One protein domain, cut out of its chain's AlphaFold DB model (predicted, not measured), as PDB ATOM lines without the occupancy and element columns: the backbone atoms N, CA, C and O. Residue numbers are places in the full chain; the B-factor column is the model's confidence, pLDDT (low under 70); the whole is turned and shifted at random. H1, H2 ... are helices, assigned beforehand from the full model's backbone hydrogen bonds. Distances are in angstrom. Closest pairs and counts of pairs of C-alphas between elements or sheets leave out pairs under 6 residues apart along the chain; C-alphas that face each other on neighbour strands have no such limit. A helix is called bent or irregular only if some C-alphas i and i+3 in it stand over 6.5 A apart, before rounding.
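This is residues 114 to 160 of the 160 residues of the protein "UDP-glucosyl transferase 89B1" of Corchorus olitorius (UniProt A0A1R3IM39). Two helices, H1 and then H2, follow each other nearly end to end and make one long, thin rod with a shallow corner where a small loop, residues 132 to 135, joins them. The helices run on the same way along the rod and meet only at that corner, and the far part of each sticks out free. The printed part has 47 residues with two named helices and no named strand, and its class is all helix. It is extended, with a radius of gyration of the C-alphas of 18.2 A and spans of 64 by 17 by 7 A.

H1, residues 115 to 131, and H2, residues 136 to 157, touch only at the corner by their link, with 6 pairs of C-alphas within 8 A. H1 touches H2 with residues 129 to 131 alone, and H2 touches H1 with residues 136 to 138 alone. The closest C-alphas are those of Ala 130 and Ser 136, 4.9 A apart. The helices run the same way at a shallow tilt of 34 degrees, only just short of steep, and their centres are 29.2 A apart. In H1 every O i to N i+4 pair is within hydrogen-bond range; in H2 16 of 18 are.

H1 begins at C-alpha 115, at (381.673, 247.213, 396.019), and measures 24.6 A from first to last C-alpha. Its last C-alpha, of Ile 131, is at (374.773, 267.309, 408.406). H2 measures 31.8 A and ends at C-alpha 157, at (382.417, 298.986, 418.224). Neither helix is bent.

The C-alphas of Arg 114 and Met 160, the two farthest apart, are 64.1 A apart. The link from H1 to H2 is tight, with 4 residues, and the printed part has no cut. Residues 114 to 125 stand free, and so do residues 143 to 160. The mean pLDDT of the printed part is 80.4; residue 114 and residues 152 to 160 are under 70.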
ATOM      1  N   ARG A 114     377.953 244.697 394.081       64.12
ATOM      2  CA  ARG A 114     379.020 245.632 393.672       64.12
ATOM      3  C   ARG A 114     379.659 246.374 394.861       64.12
ATOM      4  O   ARG A 114     378.919 247.027 395.608       64.12
ATOM      5  N   PRO A 115     381.001 246.392 395.006       70.00
ATOM      6  CA  PRO A 115     381.673 247.213 396.019       70.00
ATOM      7  C   PRO A 115     381.419 248.717 395.822       70.00
ATOM      8  O   PRO A 115     381.408 249.464 396.796       70.00
ATOM      9  N   GLU A 116     381.144 249.165 394.595       72.25
ATOM     10  CA  GLU A 116     380.758 250.540 394.263       72.25
ATOM     11  C   GLU A 116     379.476 250.953 394.999       72.25
ATOM     12  O   GLU A 116     379.411 252.041 395.573       72.25
ATOM     13  N   ARG A 117     378.472 250.063 395.053       72.81
ATOM     14  CA  ARG A 117     377.200 250.321 395.746       72.81
ATOM     15  C   ARG A 117     377.365 250.330 397.264       72.81
ATOM     16  O   ARG A 117     376.711 251.126 397.932       72.81
ATOM     17  N   VAL A 118     378.236 249.472 397.801       80.81
ATOM     18  CA  VAL A 118     378.576 249.456 399.234       80.81
ATOM     19  C   VAL A 118     379.234 250.781 399.625       80.81
ATOM     20  O   VAL A 118     378.728 251.474 400.503       80.81
ATOM     21  N   ARG A 119     380.265 251.206 398.886       80.94
ATOM     22  CA  ARG A 119     380.947 252.494 399.095       80.94
ATOM     23  C   ARG A 119     380.017 253.696 398.930       80.94
ATOM     24  O   ARG A 119     380.139 254.663 399.674       80.94
ATOM     25  N   ALA A 120     379.075 253.651 397.985       79.88
ATOM     26  CA  ALA A 120     378.080 254.709 397.814       79.88
ATOM     27  C   ALA A 120     377.140 254.822 399.031       79.88
ATOM     28  O   ALA A 120     376.845 255.932 399.468       79.88
ATOM     29  N   MET A 121     376.723 253.693 399.617       84.88
ATOM     30  CA  MET A 121     375.924 253.662 400.853       84.88
ATOM     31  C   MET A 121     376.728 254.127 402.079       84.88
ATOM     32  O   MET A 121     376.210 254.870 402.911       84.88
ATOM     33  N   GLU A 122     378.005 253.753 402.185       88.00
ATOM     34  CA  GLU A 122     378.917 254.238 403.236       88.00
ATOM     35  C   GLU A 122     379.141 255.757 403.141       88.00
ATOM     36  O   GLU A 122     379.066 256.470 404.148       88.00
ATOM     37  N   LEU A 123     379.348 256.272 401.925       86.50
ATOM     38  CA  LEU A 123     379.471 257.704 401.654       86.50
ATOM     39  C   LEU A 123     378.166 258.450 401.968       86.50
ATOM     40  O   LEU A 123     378.212 259.499 402.608       86.50
ATOM     41  N   GLN A 124     377.008 257.898 401.587       87.38
ATOM     42  CA  GLN A 124     375.694 258.452 401.925       87.38
ATOM     43  C   GLN A 124     375.498 258.533 403.444       87.38
ATOM     44  O   GLN A 124     375.081 259.575 403.953       87.38
ATOM     45  N   LYS A 125     375.831 257.462 404.175       91.62
ATOM     46  CA  LYS A 125     375.762 257.425 405.639       91.62
ATOM     47  C   LYS A 125     376.653 258.501 406.266       91.62
ATOM     48  O   LYS A 125     376.169 259.285 407.076       91.62
ATOM     49  N   THR A 126     377.913 258.585 405.842       91.00
ATOM     50  CA  THR A 126     378.875 259.584 406.344       91.00
ATOM     51  C   THR A 126     378.398 261.014 406.066       91.00
ATOM     52  O   THR A 126     378.483 261.887 406.928       91.00
ATOM     53  N   ALA A 127     377.844 261.261 404.876       90.31
ATOM     54  CA  ALA A 127     377.289 262.555 404.499       90.31
ATOM     55  C   ALA A 127     376.062 262.940 405.347       90.31
ATOM     56  O   ALA A 127     375.930 264.097 405.739       90.31
ATOM     57  N   LEU A 128     375.194 261.973 405.672       90.31
ATOM     58  CA  LEU A 128     374.038 262.172 406.551       90.31
ATOM     59  C   LEU A 128     374.466 262.450 408.005       90.31
ATOM     60  O   LEU A 128     373.930 263.348 408.650       90.31
ATOM     61  N   GLU A 129     375.462 261.721 408.512       92.25
ATOM     62  CA  GLU A 129     376.042 261.942 409.843       92.25
ATOM     63  C   GLU A 129     376.692 263.330 409.972       92.25
ATOM     64  O   GLU A 129     376.560 263.970 411.014       92.25
ATOM     65  N   ALA A 130     377.325 263.839 408.909       90.94
ATOM     66  CA  ALA A 130     377.968 265.153 408.903       90.94
ATOM     67  C   ALA A 130     376.983 266.336 409.018       90.94
ATOM     68  O   ALA A 130     377.310 267.336 409.664       90.94
ATOM     69  N   ILE A 131     375.790 266.235 408.414       91.38
ATOM     70  CA  ILE A 131     374.773 267.309 408.406       91.38
ATOM     71  C   ILE A 131     373.802 267.258 409.593       91.38
ATOM     72  O   ILE A 131     373.153 268.258 409.899       91.38
ATOM     73  N   ASN A 132     373.691 266.110 410.265       90.25
ATOM     74  CA  ASN A 132     372.848 265.957 411.446       90.25
ATOM     75  C   ASN A 132     373.341 266.827 412.616       90.25
ATOM     76  O   ASN A 132     374.506 267.215 412.685       90.25
ATOM     77  N   LYS A 133     372.451 267.127 413.573       90.06
ATOM     78  CA  LYS A 133     372.777 267.968 414.737       90.06
ATOM     79  C   LYS A 133     373.976 267.404 415.507       90.06
ATOM     80  O   LYS A 133     373.912 266.297 416.031       90.06
ATOM     81  N   GLY A 134     375.041 268.198 415.607       88.06
ATOM     82  CA  GLY A 134     376.308 267.799 416.230       88.06
ATOM     83  C   GLY A 134     377.314 267.122 415.288       88.06
ATOM     84  O   GLY A 134     378.431 266.856 415.724       88.06
ATOM     85  N   GLY A 135     376.967 266.892 414.019       92.50
ATOM     86  CA  GLY A 135     377.879 266.433 412.969       92.50
ATOM     87  C   GLY A 135     378.919 267.485 412.564       92.50
ATOM     88  O   GLY A 135     378.831 268.655 412.940       92.50
ATOM     89  N   SER A 136     379.927 267.080 411.792       92.50
ATOM     90  CA  SER A 136     381.057 267.942 411.410       92.50
ATOM     91  C   SER A 136     380.641 269.170 410.594       92.50
ATOM     92  O   SER A 136     381.077 270.278 410.902       92.50
ATOM     93  N   SER A 137     379.766 269.002 409.601       92.81
ATOM     94  CA  SER A 137     379.273 270.103 408.763       92.81
ATOM     95  C   SER A 137     378.306 271.012 409.521       92.81
ATOM     96  O   SER A 137     378.338 272.228 409.334       92.81
ATOM     97  N   TYR A 138     377.507 270.444 410.430       90.06
ATOM     98  CA  TYR A 138     376.672 271.205 411.366       90.06
ATOM     99  C   TYR A 138     377.533 272.114 412.262       90.06
ATOM    100  O   TYR A 138     377.314 273.321 412.322       90.06
ATOM    101  N   GLN A 139     378.580 271.564 412.887       91.50
ATOM    102  CA  GLN A 139     379.514 272.334 413.719       91.50
ATOM    103  C   GLN A 139     380.311 273.375 412.915       91.50
ATOM    104  O   GLN A 139     380.578 274.466 413.421       91.50
ATOM    105  N   ALA A 140     380.703 273.061 411.675       91.12
ATOM    106  CA  ALA A 140     381.380 274.008 410.791       91.12
ATOM    107  C   ALA A 140     380.471 275.191 410.419       91.12
ATOM    108  O   ALA A 140     380.945 276.326 410.349       91.12
ATOM    109  N   LEU A 141     379.171 274.943 410.224       91.25
ATOM    110  CA  LEU A 141     378.181 275.987 409.972       91.25
ATOM    111  C   LEU A 141     377.949 276.859 411.216       91.25
ATOM    112  O   LEU A 141     377.997 278.081 411.098       91.25
ATOM    113  N   ASP A 142     377.790 276.263 412.402       89.94
ATOM    114  CA  ASP A 142     377.671 277.004 413.669       89.94
ATOM    115  C   ASP A 142     378.875 277.933 413.898       89.94
ATOM    116  O   ASP A 142     378.718 279.113 414.222       89.94
ATOM    117  N   GLN A 143     380.095 277.427 413.691       88.62
ATOM    118  CA  GLN A 143     381.318 278.215 413.853       88.62
ATOM    119  C   GLN A 143     381.449 279.320 412.790       88.62
ATOM    120  O   GLN A 143     381.889 280.426 413.117       88.62
ATOM    121  N   LEU A 144     381.034 279.066 411.544       88.94
ATOM    122  CA  LEU A 144     380.957 280.084 410.492       88.94
ATOM    123  C   LEU A 144     379.982 281.208 410.878       88.94
ATOM    124  O   LEU A 144     380.361 282.380 410.828       88.94
ATOM    125  N   VAL A 145     378.767 280.868 411.324       89.75
ATOM    126  CA  VAL A 145     377.760 281.841 411.783       89.75
ATOM    127  C   VAL A 145     378.302 282.667 412.951       89.75
ATOM    128  O   VAL A 145     378.269 283.896 412.896       89.75
ATOM    129  N   GLN A 146     378.898 282.024 413.961       86.88
ATOM    130  CA  GLN A 146     379.517 282.722 415.093       86.88
ATOM    131  C   GLN A 146     380.625 283.690 414.659       86.88
ATOM    132  O   GLN A 146     380.717 284.788 415.209       86.88
ATOM    133  N   GLN A 147     381.466 283.318 413.684       85.31
ATOM    134  CA  GLN A 147     382.502 284.216 413.163       85.31
ATOM    135  C   GLN A 147     381.916 285.431 412.442       85.31
ATOM    136  O   GLN A 147     382.408 286.534 412.675       85.31
ATOM    137  N   ILE A 148     380.873 285.246 411.626       86.31
ATOM    138  CA  ILE A 148     380.184 286.343 410.929       86.31
ATOM    139  C   ILE A 148     379.567 287.306 411.954       86.31
ATOM    140  O   ILE A 148     379.927 288.481 411.980       86.31
ATOM    141  N   SER A 149     378.754 286.808 412.892       85.31
ATOM    142  CA  SER A 149     378.109 287.650 413.914       85.31
ATOM    143  C   SER A 149     379.110 288.367 414.835       85.31
ATOM    144  O   SER A 149     378.873 289.491 415.279       85.31
ATOM    145  N   CYS A 150     380.259 287.744 415.116       73.94
ATOM    146  CA  CYS A 150     381.341 288.370 415.880       73.94
ATOM    147  C   CYS A 150     382.132 289.420 415.080       73.94
ATOM    148  O   CYS A 150     382.828 290.235 415.693       73.94
ATOM    149  N   PHE A 151     382.063 289.406 413.747       70.19
ATOM    150  CA  PHE A 151     382.667 290.425 412.890       70.19
ATOM    151  C   PHE A 151     381.845 291.717 412.929       70.19
ATOM    152  O   PHE A 151     382.396 292.773 413.246       70.19
ATOM    153  N   ASP A 152     380.526 291.621 412.743       61.00
ATOM    154  CA  ASP A 152     379.610 292.768 412.805       61.00
ATOM    155  C   ASP A 152     379.691 293.483 414.166       61.00
ATOM    156  O   ASP A 152     379.858 294.702 414.242       61.00
ATOM    157  N   ALA A 153     379.707 292.710 415.260       60.97
ATOM    158  CA  ALA A 153     379.847 293.237 416.618       60.97
ATOM    159  C   ALA A 153     381.189 293.956 416.885       60.97
ATOM    160  O   ALA A 153     381.274 294.763 417.814       60.97
ATOM    161  N   LYS A 154     382.243 293.674 416.104       60.72
ATOM    162  CA  LYS A 154     383.539 294.372 416.186       60.72
ATOM    163  C   LYS A 154     383.583 295.618 415.312       60.72
ATOM    164  O   LYS A 154     384.145 296.615 415.751       60.72
ATOM    165  N   ILE A 155     382.976 295.579 414.124       60.53
ATOM    166  CA  ILE A 155     382.888 296.740 413.228       60.53
ATOM    167  C   ILE A 155     382.121 297.869 413.923       60.53
ATOM    168  O   ILE A 155     382.666 298.958 414.072       60.53
ATOM    169  N   ILE A 156     380.930 297.579 414.466       60.56
ATOM    170  CA  ILE A 156     380.078 298.567 415.158       60.56
ATOM    171  C   ILE A 156     380.809 299.238 416.337       60.56
ATOM    172  O   ILE A 156     380.660 300.436 416.563       60.56
ATOM    173  N   ARG A 157     381.637 298.483 417.076       59.41
ATOM    174  CA  ARG A 157     382.417 298.986 418.224       59.41
ATOM    175  C   ARG A 157     383.700 299.730 417.848       59.41
ATOM    176  O   ARG A 157     384.304 300.325 418.729       59.41
ATOM    177  N   SER A 158     384.138 299.664 416.592       57.03
ATOM    178  CA  SER A 158     385.309 300.400 416.094       57.03
ATOM    179  C   SER A 158     384.934 301.724 415.415       57.03
ATOM    180  O   SER A 158     385.823 302.454 414.981       57.03
ATOM    181  N   SER A 159     383.634 302.001 415.282       53.81
ATOM    182  CA  SER A 159     383.054 303.209 414.680       53.81
ATOM    183  C   SER A 159     382.376 304.143 415.697       53.81
ATOM    184  O   SER A 159     381.648 305.048 415.292       53.81
ATOM    185  N   MET A 160     382.593 303.909 416.996       46.16
ATOM    186  CA  MET A 160     382.195 304.767 418.123       46.16
ATOM    187  C   MET A 160     383.439 305.158 418.922       46.16
ATOM    188  O   MET A 160     383.460 306.306 419.408       46.16
TER     189      MET A 160